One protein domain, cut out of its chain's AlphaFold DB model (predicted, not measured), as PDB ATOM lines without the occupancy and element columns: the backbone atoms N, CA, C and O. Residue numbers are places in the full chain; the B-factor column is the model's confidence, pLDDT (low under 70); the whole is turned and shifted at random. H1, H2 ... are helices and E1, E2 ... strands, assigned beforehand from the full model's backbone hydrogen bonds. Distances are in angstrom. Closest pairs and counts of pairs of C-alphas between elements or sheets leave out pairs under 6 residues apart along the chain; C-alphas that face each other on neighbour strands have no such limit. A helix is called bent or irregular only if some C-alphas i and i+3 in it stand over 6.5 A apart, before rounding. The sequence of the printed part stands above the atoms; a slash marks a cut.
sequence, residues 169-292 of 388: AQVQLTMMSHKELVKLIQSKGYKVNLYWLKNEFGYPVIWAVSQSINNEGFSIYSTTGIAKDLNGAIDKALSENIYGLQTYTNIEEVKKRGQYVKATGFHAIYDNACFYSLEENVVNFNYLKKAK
ATOM      1  N   ALA A 169      39.556 -24.804 -51.510       93.44
ATOM      2  CA  ALA A 169      39.750 -23.587 -50.729       93.44
ATOM      3  C   ALA A 169      40.126 -23.963 -49.290       93.44
ATOM      4  O   ALA A 169      39.422 -24.745 -48.660       93.44
ATOM      5  N   GLN A 170      41.217 -23.422 -48.754       94.12
ATOM      6  CA  GLN A 170      41.607 -23.682 -47.369       94.12
ATOM      7  C   GLN A 170      40.715 -22.872 -46.427       94.12
ATOM      8  O   GLN A 170      40.666 -21.645 -46.515       94.12
ATOM      9  N   VAL A 171      40.012 -23.544 -45.524       90.62
ATOM     10  CA  VAL A 171      39.143 -22.884 -44.550       90.62
ATOM     11  C   VAL A 171      40.014 -22.275 -43.461       90.62
ATOM     12  O   VAL A 171      40.769 -22.972 -42.782       90.62
ATOM     13  N   GLN A 172      39.911 -20.959 -43.286       83.69
ATOM     14  CA  GLN A 172      40.492 -20.305 -42.126       83.69
ATOM     15  C   GLN A 172      39.658 -20.679 -40.905       83.69
ATOM     16  O   GLN A 172      38.468 -20.382 -40.833       83.69
ATOM     17  N   LEU A 173      40.298 -21.329 -39.935       69.88
ATOM     18  CA  LEU A 173      39.722 -21.611 -38.625       69.88
ATOM     19  C   LEU A 173      39.571 -20.298 -37.847       69.88
ATOM     20  O   LEU A 173      40.347 -19.991 -36.948       69.88
ATOM     21  N   THR A 174      38.592 -19.481 -38.220       58.50
ATOM     22  CA  THR A 174      38.297 -18.219 -37.543       58.50
ATOM     23  C   THR A 174      36.995 -18.340 -36.773       58.50
ATOM     24  O   THR A 174      36.088 -17.581 -37.064       58.50
ATOM     25  N   MET A 175      36.872 -19.281 -35.826       51.31
ATOM     26  CA  MET A 175      35.826 -19.246 -34.788       51.31
ATOM     27  C   MET A 175      36.219 -20.053 -33.547       51.31
ATOM     28  O   MET A 175      36.851 -21.104 -33.636       51.31
ATOM     29  N   MET A 176      35.801 -19.568 -32.373       50.78
ATOM     30  CA  MET A 176      36.013 -20.233 -31.082       50.78
ATOM     31  C   MET A 176      35.310 -21.599 -30.963       50.78
ATOM     32  O   MET A 176      35.693 -22.383 -30.098       50.78
ATOM     33  N   SER A 177      34.325 -21.904 -31.817       64.81
ATOM     34  CA  SER A 177      33.481 -23.108 -31.733       64.81
ATOM     35  C   SER A 177      34.236 -24.425 -31.942       64.81
ATOM     36  O   SER A 177      33.912 -25.412 -31.295       64.81
ATOM     37  N   HIS A 178      35.281 -24.424 -32.776       75.81
ATOM     38  CA  HIS A 178      35.997 -25.645 -33.193       75.81
ATOM     39  C   HIS A 178      37.334 -25.847 -32.471       75.81
ATOM     40  O   HIS A 178      38.058 -26.813 -32.717       75.81
ATOM     41  N   LYS A 179      37.688 -24.916 -31.575       77.56
ATOM     42  CA  LYS A 179      39.017 -24.843 -30.954       77.56
ATOM     43  C   LYS A 179      39.347 -26.090 -30.138       77.56
ATOM     44  O   LYS A 179      40.493 -26.522 -30.143       77.56
ATOM     45  N   GLU A 180      38.363 -26.670 -29.457       82.69
ATOM     46  CA  GLU A 180      38.583 -27.842 -28.604       82.69
ATOM     47  C   GLU A 180      38.866 -29.111 -29.419       82.69
ATOM     48  O   GLU A 180      39.795 -29.843 -29.087       82.69
ATOM     49  N   LEU A 181      38.168 -29.325 -30.542       85.88
ATOM     50  CA  LEU A 181      38.453 -30.450 -31.444       85.88
ATOM     51  C   LEU A 181      39.847 -30.319 -32.075       85.88
ATOM     52  O   LEU A 181      40.618 -31.276 -32.102       85.88
ATOM     53  N   VAL A 182      40.214 -29.110 -32.511       89.19
ATOM     54  CA  VAL A 182      41.551 -28.835 -33.064       89.19
ATOM     55  C   VAL A 182      42.644 -29.057 -32.015       89.19
ATOM     56  O   VAL A 182      43.644 -29.709 -32.310       89.19
ATOM     57  N   LYS A 183      42.453 -28.566 -30.783       87.31
ATOM     58  CA  LYS A 183      43.383 -28.815 -29.671       87.31
ATOM     59  C   LYS A 183      43.527 -30.300 -29.366       87.31
ATOM     60  O   LYS A 183      44.629 -30.740 -29.056       87.31
ATOM     61  N   LEU A 184      42.444 -31.073 -29.451       87.19
ATOM     62  CA  LEU A 184      42.503 -32.510 -29.218       87.19
ATOM     63  C   LEU A 184      43.381 -33.198 -30.269       87.19
ATOM     64  O   LEU A 184      44.272 -33.956 -29.897       87.19
ATOM     65  N   ILE A 185      43.217 -32.868 -31.551       90.31
ATOM     66  CA  ILE A 185      44.096 -33.372 -32.622       90.31
ATOM     67  C   ILE A 185      45.559 -32.952 -32.376       90.31
ATOM     68  O   ILE A 185      46.468 -33.775 -32.473       90.31
ATOM     69  N   GLN A 186      45.790 -31.699 -31.967       91.69
ATOM     70  CA  GLN A 186      47.126 -31.201 -31.611       91.69
ATOM     71  C   GLN A 186      47.746 -31.947 -30.429       91.69
ATOM     72  O   GLN A 186      48.925 -32.285 -30.479       91.69
ATOM     73  N   SER A 187      46.958 -32.265 -29.400       89.06
ATOM     74  CA  SER A 187      47.421 -33.041 -28.242       89.06
ATOM     75  C   SER A 187      47.831 -34.472 -28.602       89.06
ATOM     76  O   SER A 187      48.584 -35.096 -27.863       89.06
ATOM     77  N   LYS A 188      47.369 -34.982 -29.752       87.62
ATOM     78  CA  LYS A 188      47.785 -36.271 -30.319       87.62
ATOM     79  C   LYS A 188      49.026 -36.158 -31.216       87.62
ATOM     80  O   LYS A 188      49.406 -37.149 -31.823       87.62
ATOM     81  N   GLY A 189      49.643 -34.976 -31.320       92.12
ATOM     82  CA  GLY A 189      50.856 -34.757 -32.111       92.12
ATOM     83  C   GLY A 189      50.610 -34.394 -33.577       92.12
ATOM     84  O   GLY A 189      51.521 -34.541 -34.391       92.12
ATOM     85  N   TYR A 190      49.414 -33.910 -33.936       94.31
ATOM     86  CA  TYR A 190      49.055 -33.591 -35.323       94.31
ATOM     87  C   TYR A 190      48.684 -32.122 -35.527       94.31
ATOM     88  O   TYR A 190      47.995 -31.497 -34.722       94.31
ATOM     89  N   LYS A 191      49.057 -31.575 -36.682       94.12
ATOM     90  CA  LYS A 191      48.503 -30.323 -37.200       94.12
ATOM     91  C   LYS A 191      47.401 -30.639 -38.205       94.12
ATOM     92  O   LYS A 191      47.658 -31.330 -39.183       94.12
ATOM     93  N   VAL A 192      46.215 -30.069 -38.015       94.31
ATOM     94  CA  VAL A 192      45.092 -30.219 -38.953       94.31
ATOM     95  C   VAL A 192      44.939 -28.994 -39.856       94.31
ATOM     96  O   VAL A 192      44.970 -27.855 -39.388       94.31
ATOM     97  N   ASN A 193      44.757 -29.231 -41.154       94.38
ATOM     98  CA  ASN A 193      44.304 -28.237 -42.125       94.38
ATOM     99  C   ASN A 193      42.923 -28.641 -42.651       94.38
ATOM    100  O   ASN A 193      42.683 -29.819 -42.910       94.38
ATOM    101  N   LEU A 194      42.033 -27.664 -42.827       94.81
ATOM    102  CA  LEU A 194      40.687 -27.882 -43.350       94.81
ATOM    103  C   LEU A 194      40.555 -27.292 -44.750       94.81
ATOM    104  O   LEU A 194      40.965 -26.155 -44.997       94.81
ATOM    105  N   TYR A 195      39.934 -28.044 -45.648       95.56
ATOM    106  CA  TYR A 195      39.712 -27.650 -47.030       95.56
ATOM    107  C   TYR A 195      38.241 -27.801 -47.395       95.56
ATOM    108  O   TYR A 195      37.649 -28.849 -47.183       95.56
ATOM    109  N   TRP A 196      37.645 -26.761 -47.966       94.75
ATOM    110  CA  TRP A 196      36.283 -26.806 -48.478       94.75
ATOM    111  C   TRP A 196      36.289 -27.281 -49.933       94.75
ATOM    112  O   TRP A 196      36.889 -26.645 -50.811       94.75
ATOM    113  N   LEU A 197      35.608 -28.402 -50.167       94.88
ATOM    114  CA  LEU A 197      35.345 -28.975 -51.478       94.88
ATOM    115  C   LEU A 197      33.967 -28.504 -51.960       94.88
ATOM    116  O   LEU A 197      32.953 -28.742 -51.304       94.88
ATOM    117  N   LYS A 198      33.929 -27.802 -53.096       91.50
ATOM    118  CA  LYS A 198      32.679 -27.324 -53.696       91.50
ATOM    119  C   LYS A 198      32.099 -28.397 -54.612       91.50
ATOM    120  O   LYS A 198      32.840 -28.979 -55.396       91.50
ATOM    121  N   ASN A 199      30.789 -28.589 -54.556       93.12
ATOM    122  CA  ASN A 199      30.040 -29.505 -55.415       93.12
ATOM    123  C   ASN A 199      28.774 -28.817 -55.947       93.12
ATOM    124  O   ASN A 199      28.375 -27.754 -55.465       93.12
ATOM    125  N   GLU A 200      28.155 -29.430 -56.948       93.00
ATOM    126  CA  GLU A 200      26.934 -28.973 -57.611       93.00
ATOM    127  C   GLU A 200      25.680 -29.047 -56.725       93.00
ATOM    128  O   GLU A 200      24.682 -28.393 -57.027       93.00
ATOM    129  N   PHE A 201      25.729 -29.803 -55.622       92.31
ATOM    130  CA  PHE A 201      24.618 -29.960 -54.679       92.31
ATOM    131  C   PHE A 201      24.531 -28.817 -53.663       92.31
ATOM    132  O   PHE A 201      23.534 -28.699 -52.962       92.31
ATOM    133  N   GLY A 202      25.559 -27.967 -53.578       89.31
ATOM    134  CA  GLY A 202      25.571 -26.796 -52.699       89.31
ATOM    135  C   GLY A 202      25.852 -27.099 -51.223       89.31
ATOM    136  O   GLY A 202      25.987 -26.162 -50.438       89.31
ATOM    137  N   TYR A 203      26.012 -28.370 -50.839       90.75
ATOM    138  CA  TYR A 203      26.350 -28.744 -49.466       90.75
ATOM    139  C   TYR A 203      27.851 -28.581 -49.187       90.75
ATOM    140  O   TYR A 203      28.682 -28.993 -50.006       90.75
ATOM    141  N   PRO A 204      28.248 -28.023 -48.030       91.44
ATOM    142  CA  PRO A 204      29.646 -27.962 -47.636       91.44
ATOM    143  C   PRO A 204      30.204 -29.360 -47.364       91.44
ATOM    144  O   PRO A 204      29.786 -30.038 -46.427       91.44
ATOM    145  N   VAL A 205      31.204 -29.750 -48.156       95.56
ATOM    146  CA  VAL A 205      32.067 -30.901 -47.879       95.56
ATOM    147  C   VAL A 205      33.409 -30.374 -47.386       95.56
ATOM    148  O   VAL A 205      34.103 -29.643 -48.099       95.56
ATOM    149  N   ILE A 206      33.772 -30.723 -46.157       95.31
ATOM    150  CA  ILE A 206      35.049 -30.352 -45.551       95.31
ATOM    151  C   ILE A 206      35.983 -31.545 -45.577       95.31
ATOM    152  O   ILE A 206      35.610 -32.629 -45.162       95.31
ATOM    153  N   TRP A 207      37.209 -31.323 -46.027       97.31
ATOM    154  CA  TRP A 207      38.305 -32.276 -45.983       97.31
ATOM    155  C   TRP A 207      39.306 -31.860 -44.908       97.31
ATOM    156  O   TRP A 207      39.959 -30.819 -45.023       97.31
ATOM    157  N   ALA A 208      39.406 -32.667 -43.855       95.94
ATOM    158  CA  ALA A 208      40.364 -32.504 -42.775       95.94
ATOM    159  C   ALA A 208      41.615 -33.347 -43.050       95.94
ATOM    160  O   ALA A 208      41.541 -34.567 -43.191       95.94
ATOM    161  N   VAL A 209      42.771 -32.685 -43.108       96.50
ATOM    162  CA  VAL A 209      44.080 -33.315 -43.311       96.50
ATOM    163  C   VAL A 209      44.932 -33.068 -42.076       96.50
ATOM    164  O   VAL A 209      45.395 -31.947 -41.850       96.50
ATOM    165  N   SER A 210      45.137 -34.119 -41.293       95.38
ATOM    166  CA  SER A 210      45.980 -34.130 -40.103       95.38
ATOM    167  C   SER A 210      47.358 -34.660 -40.456       95.38
ATOM    168  O   SER A 210      47.498 -35.796 -40.889       95.38
ATOM    169  N   GLN A 211      48.379 -33.834 -40.271       95.31
ATOM    170  CA  GLN A 211      49.775 -34.179 -40.511       95.31
ATOM    171  C   GLN A 211      50.513 -34.304 -39.181       95.31
ATOM    172  O   GLN A 211      50.417 -33.397 -38.351       95.31
ATOM    173  N   SER A 212      51.243 -35.402 -38.983       94.12
ATOM    174  CA  SER A 212      52.037 -35.591 -37.764       94.12
ATOM    175  C   SER A 212      53.165 -34.558 -37.685       94.12
ATOM    176  O   SER A 212      53.803 -34.232 -38.688       94.12
ATOM    177  N   ILE A 213      53.380 -34.016 -36.486       91.62
ATOM    178  CA  ILE A 213      54.406 -33.003 -36.201       91.62
ATOM    179  C   ILE A 213      55.780 -33.672 -36.046       91.62
ATOM    180  O   ILE A 213      56.770 -33.141 -36.541       91.62
ATOM    181  N   ASN A 214      55.820 -34.853 -35.420       85.94
ATOM    182  CA  ASN A 214      57.053 -35.590 -35.106       85.94
ATOM    183  C   ASN A 214      57.199 -36.890 -35.917       85.94
ATOM    184  O   ASN A 214      58.082 -37.694 -35.646       85.94
ATOM    185  N   ASN A 215      56.298 -37.131 -36.876       80.69
ATOM    186  CA  ASN A 215      56.162 -38.404 -37.594       80.69
ATOM    187  C   ASN A 215      55.911 -39.628 -36.674       80.69
ATOM    188  O   ASN A 215      56.114 -40.789 -37.049       80.69
ATOM    189  N   GLU A 216      55.422 -39.363 -35.464       77.81
ATOM    190  CA  GLU A 216      54.845 -40.344 -34.554       77.81
ATOM    191  C   GLU A 216      53.394 -40.588 -34.993       77.81
ATOM    192  O   GLU A 216      52.621 -39.641 -35.162       77.81
ATOM    193  N   GLY A 217      53.034 -41.846 -35.253       81.88
ATOM    194  CA  GLY A 217      51.725 -42.211 -35.796       81.88
ATOM    195  C   GLY A 217      51.649 -42.228 -37.326       81.88
ATOM    196  O   GLY A 217      52.608 -42.618 -37.996       81.88
ATOM    197  N   PHE A 218      50.497 -41.836 -37.873       89.81
ATOM    198  CA  PHE A 218      50.342 -41.619 -39.308       89.81
ATOM    199  C   PHE A 218      51.110 -40.372 -39.733       89.81
ATOM    200  O   PHE A 218      50.963 -39.322 -39.115       89.81
ATOM    201  N   SER A 219      51.851 -40.412 -40.838       94.69
ATOM    202  CA  SER A 219      52.393 -39.174 -41.402       94.69
ATOM    203  C   SER A 219      51.275 -38.237 -41.877       94.69
ATOM    204  O   SER A 219      51.338 -37.033 -41.617       94.69
ATOM    205  N   ILE A 220      50.227 -38.786 -42.509       94.31
ATOM    206  CA  ILE A 220      48.972 -38.090 -42.819       94.31
ATOM    207  C   ILE A 220      47.772 -38.966 -42.444       94.31
ATOM    208  O   ILE A 220      47.695 -40.123 -42.846       94.31
ATOM    209  N   TYR A 221      46.796 -38.374 -41.760       93.62
ATOM    210  CA  TYR A 221      45.458 -38.931 -41.578       93.62
ATOM    211  C   TYR A 221      44.410 -37.983 -42.161       93.62
ATOM    212  O   TYR A 221      44.476 -36.766 -41.967       93.62
ATOM    213  N   SER A 222      43.449 -38.524 -42.900       93.81
ATOM    214  CA  SER A 222      42.551 -37.742 -43.746       93.81
ATOM    215  C   SER A 222      41.112 -38.208 -43.587       93.81
ATOM    216  O   SER A 222      40.826 -39.385 -43.770       93.81
ATOM    217  N   THR A 223      40.205 -37.270 -43.345       94.19
ATOM    218  CA  THR A 223      38.761 -37.521 -43.228       94.19
ATOM    219  C   THR A 223      37.979 -36.422 -43.925       94.19
ATOM    220  O   THR A 223      38.499 -35.329 -44.164       94.19
ATOM    221  N   THR A 224      36.724 -36.685 -44.258       95.44
ATOM    222  CA  THR A 224      35.815 -35.667 -44.786       95.44
ATOM    223  C   THR A 224      34.573 -35.583 -43.921       95.44
ATOM    224  O   THR A 224      34.385 -36.401 -43.035       95.44
ATOM    225  N   GLY A 225      33.775 -34.544 -44.112       93.94
ATOM    226  CA  GLY A 225      32.478 -34.434 -43.467       93.94
ATOM    227  C   GLY A 225      31.559 -33.540 -44.274       93.94
ATOM    228  O   GLY A 225      31.973 -32.477 -44.749       93.94
ATOM    229  N   ILE A 226      30.309 -33.972 -44.414       93.50
ATOM    230  CA  ILE A 226      29.234 -33.208 -45.044       93.50
ATOM    231  C   ILE A 226      28.131 -32.856 -44.045       93.50
ATOM    232  O   ILE A 226      27.676 -33.674 -43.234       93.50
ATOM    233  N   ALA A 227      27.636 -31.630 -44.133       90.19
ATOM    234  CA  ALA A 227      26.437 -31.208 -43.426       90.19
ATOM    235  C   ALA A 227      25.676 -30.168 -44.247       90.19
ATOM    236  O   ALA A 227      26.086 -29.808 -45.347       90.19
ATOM    237  N   LYS A 228      24.557 -29.691 -43.703       86.25
ATOM    238  CA  LYS A 228      23.791 -28.593 -44.298       86.25
ATOM    239  C   LYS A 228      24.543 -27.264 -44.242       86.25
ATOM    240  O   LYS A 228      24.483 -26.484 -45.182       86.25
ATOM    241  N   ASP A 229      25.263 -27.034 -43.149       85.75
ATOM    242  CA  ASP A 229      26.035 -25.822 -42.913       85.75
ATOM    243  C   ASP A 229      27.523 -26.126 -42.696       85.75
ATOM    244  O   ASP A 229      27.937 -27.253 -42.403       85.75
ATOM    245  N   LEU A 230      28.345 -25.089 -42.862       86.81
ATOM    246  CA  LEU A 230      29.796 -25.212 -42.820       86.81
ATOM    247  C   LEU A 230      30.306 -25.672 -41.447       86.81
ATOM    248  O   LEU A 230      31.268 -26.432 -41.389       86.81
ATOM    249  N   ASN A 231      29.681 -25.235 -40.348       86.25
ATOM    250  CA  ASN A 231      30.127 -25.603 -39.005       86.25
ATOM    251  C   ASN A 231      29.856 -27.078 -38.727       86.25
ATOM    252  O   ASN A 231      30.767 -27.770 -38.284       86.25
ATOM    253  N   GLY A 232      28.663 -27.569 -39.068       86.31
ATOM    254  CA  GLY A 232      28.337 -28.987 -38.947       86.31
ATOM    255  C   GLY A 232      29.260 -29.877 -39.786       86.31
ATOM    256  O   GLY A 232      29.639 -30.961 -39.345       86.31
ATOM    257  N   ALA A 233      29.672 -29.415 -40.971       91.06
ATOM    258  CA  ALA A 233      30.600 -30.150 -41.829       91.06
ATOM    259  C   ALA A 233      32.021 -30.186 -41.236       91.06
ATOM    260  O   ALA A 233      32.672 -31.230 -41.260       91.06
ATOM    261  N   ILE A 234      32.483 -29.071 -40.650       90.94
ATOM    262  CA  ILE A 234      33.752 -29.005 -39.905       90.94
ATOM    263  C   ILE A 234      33.713 -29.936 -38.688       90.94
ATOM    264  O   ILE A 234      34.644 -30.720 -38.502       90.94
ATOM    265  N   ASP A 235      32.644 -29.877 -37.888       87.38
ATOM    266  CA  ASP A 235      32.476 -30.700 -36.687       87.38
ATOM    267  C   ASP A 235      32.545 -32.189 -37.024       87.38
ATOM    268  O   ASP A 235      33.277 -32.934 -36.368       87.38
ATOM    269  N   LYS A 236      31.838 -32.618 -38.077       88.62
ATOM    270  CA  LYS A 236      31.886 -34.003 -38.559       88.62
ATOM    271  C   LYS A 236      33.286 -34.404 -39.016       88.62
ATOM    272  O   LYS A 236      33.825 -35.375 -38.494       88.62
ATOM    273  N   ALA A 237      33.905 -33.618 -39.901       93.12
ATOM    274  CA  ALA A 237      35.225 -33.938 -40.440       93.12
ATOM    275  C   ALA A 237      36.289 -34.057 -39.333       93.12
ATOM    276  O   ALA A 237      37.104 -34.980 -39.354       93.12
ATOM    277  N   LEU A 238      36.273 -33.147 -38.350       90.56
ATOM    278  CA  LEU A 238      37.185 -33.173 -37.204       90.56
ATOM    279  C   LEU A 238      36.888 -34.335 -36.249       90.56
ATOM    280  O   LEU A 238      37.823 -34.982 -35.780       90.56
ATOM    281  N   SER A 239      35.612 -34.609 -35.963       85.00
ATOM    282  CA  SER A 239      35.213 -35.696 -35.058       85.00
ATOM    283  C   SER A 239      35.608 -37.064 -35.614       85.00
ATOM    284  O   SER A 239      36.196 -37.866 -34.889       85.00
ATOM    285  N   GLU A 240      35.375 -37.305 -36.908       83.88
ATOM    286  CA  GLU A 240      35.851 -38.513 -37.593       83.88
ATOM    287  C   GLU A 240      37.378 -38.607 -37.578       83.88
ATOM    288  O   GLU A 240      37.936 -39.684 -37.367       83.88
ATOM    289  N   ASN A 241      38.073 -37.475 -37.744       89.44
ATOM    290  CA  ASN A 241      39.532 -37.443 -37.696       89.44
ATOM    291  C   ASN A 241      40.060 -37.908 -36.333       89.44
ATOM    292  O   ASN A 241      40.945 -38.756 -36.255       89.44
ATOM    293  N   ILE A 242      39.477 -37.373 -35.256       84.94
ATOM    294  CA  ILE A 242      39.813 -37.738 -33.877       84.94
ATOM    295  C   ILE A 242      39.541 -39.222 -33.637       84.94
ATOM    296  O   ILE A 242      40.396 -39.903 -33.076       84.94
ATOM    297  N   TYR A 243      38.377 -39.720 -34.061       78.56
ATOM    298  CA  TYR A 243      38.013 -41.125 -33.899       78.56
ATOM    299  C   TYR A 243      38.997 -42.051 -34.621       78.56
ATOM    300  O   TYR A 243      39.526 -42.993 -34.025       78.56
ATOM    301  N   GLY A 244      39.318 -41.731 -35.874       78.56
ATOM    302  CA  GLY A 244      40.297 -42.464 -36.662       78.56
ATOM    303  C   GLY A 244      41.668 -42.518 -35.994       78.56
ATOM    304  O   GLY A 244      42.192 -43.599 -35.736       78.56
ATOM    305  N   LEU A 245      42.210 -41.362 -35.602       83.56
ATOM    306  CA  LEU A 245      43.502 -41.271 -34.912       83.56
ATOM    307  C   LEU A 245      43.553 -42.034 -33.578       83.56
ATOM    308  O   LEU A 245      44.636 -42.409 -33.138       83.56
ATOM    309  N   GLN A 246      42.411 -42.257 -32.922       78.06
ATOM    310  CA  GLN A 246      42.335 -43.021 -31.671       78.06
ATOM    311  C   GLN A 246      42.101 -44.518 -31.881       78.06
ATOM    312  O   GLN A 246      42.444 -45.311 -31.008       78.06
ATOM    313  N   THR A 247      41.554 -44.904 -33.032       71.25
ATOM    314  CA  THR A 247      41.307 -46.308 -33.378       71.25
ATOM    315  C   THR A 247      42.620 -47.051 -33.627       71.25
ATOM    316  O   THR A 247      42.785 -48.199 -33.221       71.25
ATOM    317  N   TYR A 248      43.592 -46.386 -34.251       70.56
ATOM    318  CA  TYR A 248      44.884 -46.975 -34.593       70.56
ATOM    319  C   TYR A 248      45.921 -46.733 -33.493       70.56
ATOM    320  O   TYR A 248      46.721 -45.802 -33.556       70.56
ATOM    321  N   THR A 249      45.910 -47.582 -32.468       71.56
ATOM    322  CA  THR A 249      46.824 -47.464 -31.320       71.56
ATOM    323  C   THR A 249      48.176 -48.147 -31.547       71.56
ATOM    324  O   THR A 249      49.187 -47.687 -31.016       71.56
ATOM    325  N   ASN A 250      48.234 -49.201 -32.371       83.94
ATOM    326  CA  ASN A 250      49.471 -49.915 -32.699       83.94
ATOM    327  C   ASN A 250      50.168 -49.319 -33.936       83.94
ATOM    328  O   ASN A 250      50.046 -49.817 -35.056       83.94
ATOM    329  N   ILE A 251      50.902 -48.226 -33.733       86.50
ATOM    330  CA  ILE A 251      51.547 -47.478 -34.824       86.50
ATOM    331  C   ILE A 251      52.604 -48.299 -35.571       86.50
ATOM    332  O   ILE A 251      52.747 -48.145 -36.786       86.50
ATOM    333  N   GLU A 252      53.336 -49.170 -34.878       89.12
ATOM    334  CA  GLU A 252      54.342 -50.023 -35.517       89.12
ATOM    335  C   GLU A 252      53.690 -50.971 -36.529       89.12
ATOM    336  O   GLU A 252      54.147 -51.084 -37.669       89.12
ATOM    337  N   GLU A 253      52.566 -51.583 -36.154       89.06
ATOM    338  CA  GLU A 253      51.787 -52.445 -37.041       89.06
ATOM    339  C   GLU A 253      51.204 -51.675 -38.229       89.06
ATOM    340  O   GLU A 253      51.305 -52.141 -39.365       89.06
ATOM    341  N   VAL A 254      50.673 -50.470 -37.999       88.50
ATOM    342  CA  VAL A 254      50.166 -49.593 -39.067       88.50
ATOM    343  C   VAL A 254      51.267 -49.268 -40.082       88.50
ATOM    344  O   VAL A 254      51.057 -49.413 -41.289       88.50
ATOM    345  N   LYS A 255      52.470 -48.899 -39.619       92.12
ATOM    346  CA  LYS A 255      53.612 -48.607 -40.504       92.12
ATOM    347  C   LYS A 255      54.118 -49.859 -41.220       92.12
ATOM    348  O   LYS A 255      54.384 -49.811 -42.422       92.12
ATOM    349  N   LYS A 256      54.192 -51.000 -40.525       93.19
ATOM    350  CA  LYS A 256      54.546 -52.296 -41.126       93.19
ATOM    351  C   LYS A 256      53.550 -52.686 -42.219       93.19
ATOM    352  O   LYS A 256      53.961 -53.120 -43.297       93.19
ATOM    353  N   ARG A 257      52.252 -52.472 -41.984       91.25
ATOM    354  CA  ARG A 257      51.207 -52.668 -42.991       91.25
ATOM    355  C   ARG A 257      51.369 -51.700 -44.159       91.25
ATOM    356  O   ARG A 257      51.252 -52.133 -45.299       91.25
ATOM    357  N   GLY A 258      51.697 -50.435 -43.900       92.38
ATOM    358  CA  GLY A 258      51.999 -49.453 -44.943       92.38
ATOM    359  C   GLY A 258      53.121 -49.915 -45.874       92.38
ATOM    360  O   GLY A 258      52.961 -49.882 -47.094       92.38
ATOM    361  N   GLN A 259      54.222 -50.426 -45.310       94.75
ATOM    362  CA  GLN A 259      55.335 -50.986 -46.089       94.75
ATOM    363  C   GLN A 259      54.915 -52.228 -46.887       94.75
ATOM    364  O   GLN A 259      55.251 -52.357 -48.065       94.75
ATOM    365  N   TYR A 260      54.128 -53.118 -46.277       92.94
ATOM    366  CA  TYR A 260      53.577 -54.291 -46.958       92.94
ATOM    367  C   TYR A 260      52.702 -53.904 -48.162       92.94
ATOM    368  O   TYR A 260      52.871 -54.455 -49.251       92.94
ATOM    369  N   VAL A 261      51.800 -52.935 -47.992       90.56
ATOM    370  CA  VAL A 261      50.896 -52.452 -49.050       90.56
ATOM    371  C   VAL A 261      51.673 -51.755 -50.164       90.56
ATOM    372  O   VAL A 261      51.382 -51.954 -51.339       90.56
ATOM    373  N   LYS A 262      52.718 -50.992 -49.829       90.62
ATOM    374  CA  LYS A 262      53.611 -50.398 -50.831       90.62
ATOM    375  C   LYS A 262      54.284 -51.468 -51.705       90.62
ATOM    376  O   LYS A 262      54.422 -51.263 -52.907       90.62
ATOM    377  N   ALA A 263      54.695 -52.590 -51.113       90.50
ATOM    378  CA  ALA A 263      55.387 -53.667 -51.823       90.50
ATOM    379  C   ALA A 263      54.447 -54.604 -52.602       90.50
ATOM    380  O   ALA A 263      54.828 -55.128 -53.644       90.50
ATOM    381  N   THR A 264      53.233 -54.838 -52.094       88.81
ATOM    382  CA  THR A 264      52.322 -55.888 -52.600       88.81
ATOM    383  C   THR A 264      51.015 -55.350 -53.186       88.81
ATOM    384  O   THR A 264      50.194 -56.118 -53.693       88.81
ATOM    385  N   GLY A 265      50.805 -54.038 -53.112       85.50
ATOM    386  CA  GLY A 265      49.558 -53.386 -53.472       85.50
ATOM    387  C   GLY A 265      48.500 -53.400 -52.356       85.50
ATOM    388  O   GLY A 265      48.726 -53.879 -51.248       85.50
ATOM    389  N   PHE A 266      47.334 -52.837 -52.660       84.50
ATOM    390  CA  PHE A 266      46.185 -52.670 -51.770       84.50
ATOM    391  C   PHE A 266      45.281 -53.902 -51.816       84.50
ATOM    392  O   PHE A 266      44.958 -54.402 -52.896       84.50
ATOM    393  N   HIS A 267      44.791 -54.339 -50.660       78.69
ATOM    394  CA  HIS A 267      43.951 -55.535 -50.518       78.69
ATOM    395  C   HIS A 267      42.730 -55.314 -49.617       78.69
ATOM    396  O   HIS A 267      41.720 -55.991 -49.786       78.69
ATOM    397  N   ALA A 268      42.799 -54.365 -48.683       74.69
ATOM    398  CA  ALA A 268      41.761 -54.084 -47.698       74.69
ATOM    399  C   ALA A 268      41.471 -52.580 -47.564       74.69
ATOM    400  O   ALA A 268      42.258 -51.739 -47.986       74.69
ATOM    401  N   ILE A 269      40.342 -52.247 -46.931       73.44
ATOM    402  CA  ILE A 269      39.894 -50.862 -46.699       73.44
ATOM    403  C   ILE A 269      40.951 -50.053 -45.928       73.44
ATOM    404  O   ILE A 269      41.359 -48.973 -46.351       73.44
ATOM    405  N   TYR A 270      41.465 -50.623 -44.837       77.81
ATOM    406  CA  TYR A 270      42.428 -49.965 -43.950       77.81
ATOM    407  C   TYR A 270      43.834 -49.805 -44.561       77.81
ATOM    408  O   TYR A 270      44.673 -49.094 -44.001       77.81
ATOM    409  N   ASP A 271      44.106 -50.415 -45.722       86.25
ATOM    410  CA  ASP A 271      45.401 -50.308 -46.402       86.25
ATOM    411  C   ASP A 271      45.679 -48.883 -46.875       86.25
ATOM    412  O   ASP A 271      46.826 -48.439 -46.835       86.25
ATOM    413  N   ASN A 272      44.636 -48.145 -47.268       87.31
ATOM    414  CA  ASN A 272      44.757 -46.751 -47.684       87.31
ATOM    415  C   ASN A 272      45.297 -45.894 -46.533       87.31
ATOM    416  O   ASN A 272      46.280 -45.177 -46.716       87.31
ATOM    417  N   ALA A 273      44.723 -46.037 -45.333       86.69
ATOM    418  CA  ALA A 273      45.211 -45.366 -44.129       86.69
ATOM    419  C   ALA A 273      46.683 -45.719 -43.863       86.69
ATOM    420  O   ALA A 273      47.528 -44.840 -43.694       86.69
ATOM    421  N   CYS A 274      47.002 -47.018 -43.872       90.31
ATOM    422  CA  CYS A 274      48.342 -47.517 -43.570       90.31
ATOM    423  C   CYS A 274      49.380 -47.040 -44.589       90.31
ATOM    424  O   CYS A 274      50.501 -46.705 -44.210       90.31
ATOM    425  N   PHE A 275      49.025 -46.940 -45.870       92.12
ATOM    426  CA  PHE A 275      49.911 -46.388 -46.891       92.12
ATOM    427  C   PHE A 275      50.304 -44.938 -46.570       92.12
ATOM    428  O   PHE A 275      51.480 -44.582 -46.649       92.12
ATOM    429  N   TYR A 276      49.359 -44.117 -46.110       93.38
ATOM    430  CA  TYR A 276      49.621 -42.730 -45.702       93.38
ATOM    431  C   TYR A 276      50.226 -42.576 -44.299       93.38
ATOM    432  O   TYR A 276      50.536 -41.460 -43.876       93.38
ATOM    433  N   SER A 277      50.495 -43.688 -43.607       93.44
ATOM    434  CA  SER A 277      51.312 -43.677 -42.390       93.44
ATOM    435  C   SER A 277      52.813 -43.509 -42.654       93.44
ATOM    436  O   SER A 277      53.565 -43.269 -41.712       93.44
ATOM    437  N   LEU A 278      53.239 -43.645 -43.915       94.56
ATOM    438  CA  LEU A 278      54.632 -43.523 -44.336       94.56
ATOM    439  C   LEU A 278      54.962 -42.086 -44.764       94.56
ATOM    440  O   LEU A 278      54.238 -41.472 -45.549       94.56
ATOM    441  N   GLU A 279      56.108 -41.576 -44.311       94.31
ATOM    442  CA  GLU A 279      56.504 -40.169 -44.488       94.31
ATOM    443  C   GLU A 279      56.695 -39.775 -45.952       94.31
ATOM    444  O   GLU A 279      56.249 -38.723 -46.405       94.31
ATOM    445  N   GLU A 280      57.294 -40.669 -46.726       93.56
ATOM    446  CA  GLU A 280      57.461 -40.558 -48.174       93.56
ATOM    447  C   GLU A 280      56.148 -40.275 -48.929       93.56
ATOM    448  O   GLU A 280      56.170 -39.616 -49.968       93.56
ATOM    449  N   ASN A 281      54.993 -40.689 -48.389       93.38
ATOM    450  CA  ASN A 281      53.687 -40.495 -49.020       93.38
ATOM    451  C   ASN A 281      53.038 -39.140 -48.693       93.38
ATOM    452  O   ASN A 281      52.044 -38.773 -49.328       93.38
ATOM    453  N   VAL A 282      53.621 -38.347 -47.785       93.44
ATOM    454  CA  VAL A 282      53.194 -36.963 -47.494       93.44
ATOM    455  C   VAL A 282      53.256 -36.092 -48.754       93.44
ATOM    456  O   VAL A 282      52.433 -35.189 -48.934       93.44
ATOM    457  N   VAL A 283      54.188 -36.388 -49.671       93.06
ATOM    458  CA  VAL A 283      54.370 -35.651 -50.933       93.06
ATOM    459  C   VAL A 283      53.081 -35.562 -51.759       93.06
ATOM    460  O   VAL A 283      52.841 -34.550 -52.422       93.06
ATOM    461  N   ASN A 284      52.198 -36.559 -51.636       92.75
ATOM    462  CA  ASN A 284      50.929 -36.643 -52.358       92.75
ATOM    463  C   ASN A 284      49.933 -35.535 -51.975       92.75
ATOM    464  O   ASN A 284      48.989 -35.280 -52.720       92.75
ATOM    465  N   PHE A 285      50.159 -34.837 -50.858       94.88
ATOM    466  CA  PHE A 285      49.331 -33.726 -50.377       94.88
ATOM    467  C   PHE A 285      49.960 -32.352 -50.631       94.88
ATOM    468  O   PHE A 285      49.311 -31.329 -50.415       94.88
ATOM    469  N   ASN A 286      51.201 -32.284 -51.132       93.94
ATOM    470  CA  ASN A 286      51.918 -31.014 -51.301       93.94
ATOM    471  C   ASN A 286      51.187 -30.017 -52.211       93.94
ATOM    472  O   ASN A 286      51.332 -28.808 -52.028       93.94
ATOM    473  N   TYR A 287      50.373 -30.494 -53.158       93.75
ATOM    474  CA  TYR A 287      49.576 -29.627 -54.028       93.75
ATOM    475  C   TYR A 287      48.588 -28.746 -53.244       93.75
ATOM    476  O   TYR A 287      48.342 -27.610 -53.649       93.75
ATOM    477  N   LEU A 288      48.109 -29.201 -52.080       95.44
ATOM    478  CA  LEU A 288      47.185 -28.454 -51.221       95.44
ATOM    479  C   LEU A 288      47.801 -27.194 -50.614       95.44
ATOM    480  O   LEU A 288      47.069 -26.280 -50.243       95.44
ATOM    481  N   LYS A 289      49.136 -27.084 -50.566       93.62
ATOM    482  CA  LYS A 289      49.831 -25.862 -50.122       93.62
ATOM    483  C   LYS A 289      49.547 -24.659 -51.031       93.62
ATOM    484  O   LYS A 289      49.772 -23.525 -50.628       93.62
ATOM    485  N   LYS A 290      49.048 -24.901 -52.249       94.88
ATOM    486  CA  LYS A 290      48.636 -23.868 -53.214       94.88
ATOM    487  C   LYS A 290      47.175 -23.429 -53.035       94.88
ATOM    488  O   LYS A 290      46.723 -22.541 -53.756       94.88
ATOM    489  N   ALA A 291      46.422 -24.061 -52.128       94.44
ATOM    490  CA  ALA A 291      45.033 -23.712 -51.859       94.44
ATOM    491  C   ALA A 291      44.931 -22.274 -51.338       94.44
ATOM    492  O   ALA A 291      45.655 -21.863 -50.431       94.44
ATOM    493  N   LYS A 292      44.002 -21.499 -51.900       93.88
ATOM    494  CA  LYS A 292      43.727 -20.143 -51.416       93.88
ATOM    495  C   LYS A 292      42.865 -20.214 -50.164       93.88
ATOM    496  O   LYS A 292      41.929 -21.010 -50.094       93.88
TER     497      LYS A 292
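What this domain is: This is residues 169 to 292 of the 388 residues of the protein "YcaO domain-containing protein" of Erwinia sp. CPCC 100877 (UniProt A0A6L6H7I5). A twisted sheet of four antiparallel strands has the long helix H2 packed on one face, with H1 beside H2, and H5 on the other face, which makes three layers, helices on both faces of a sheet. At one end of the domain H3 packs on the short H4. The 124 printed residues include five named helices and four named strands, ordered E1 H1 E2 E3 E4 H2 H3 H4 H5; the sheet's order is E1 E2 E3 E4, and the class is mixed. The whole is compact, with a radius of gyration of the C-alphas of 14.7 A and spans of 40, 32 and 25 A.

How they stand to each other: E2, residues 190 to 197, E3, residues 205 to 212, and E4, residues 220 to 226, form a meander, each strand the antiparallel neighbour of the one before; N 193 and O 209 at 2.9 A, and N 208 and O 223 at 2.8 A, are within hydrogen-bond range. Edge strand E1, residues 169 to 171, is antiparallel to E2, with N 171 and O 194 at 2.8 A. H2, residues 230 to 247, is on the sheet at a height of 6.7 A; its closest C-alphas to E4 are Ala 237 and Gly 225, 4.1 A apart. H5, residues 279 to 290, is on the opposite face at a height of 9.5 A. H1, residues 176 to 187, touches residues 234 to 242 of H2 alone, at a shallow tilt of 18 degrees, the same way; the closest C-alphas, Ile 185 and Ile 242, are 6.2 A apart. H3, residues 251 to 264, touches H4, residues 271 to 275, closest at C-alphas 258 and 275, 4.2 A; H4 only grazes the sheet with residues 272 to 275. Each O i to N i+4 pair is within hydrogen-bond range in H2, H3 and H4, but 6 of 8 in H1 and 0 of 8 in H5, where 7 of 9 O i to N i+3 pairs are.

Where its parts are: E1 begins at C-alpha 169 (39.750, -23.587, -50.729), and H5 ends at C-alpha 290 (48.636, -23.868, -53.214). From first to last C-alpha H2 measures 25.8 A, E3 22.9 A and E2 21.7 A. H1 and H5 are irregular: C-alphas 177 and 180 are 7.6 A apart, and 284 and 287 are 7.3 A.

The domain as a whole: The two C-alphas farthest apart, Met 176 and Thr 264, are 44.7 A apart. The printed part has no cut and no long link. The model's pLDDT is under 70 at residues 173 to 177.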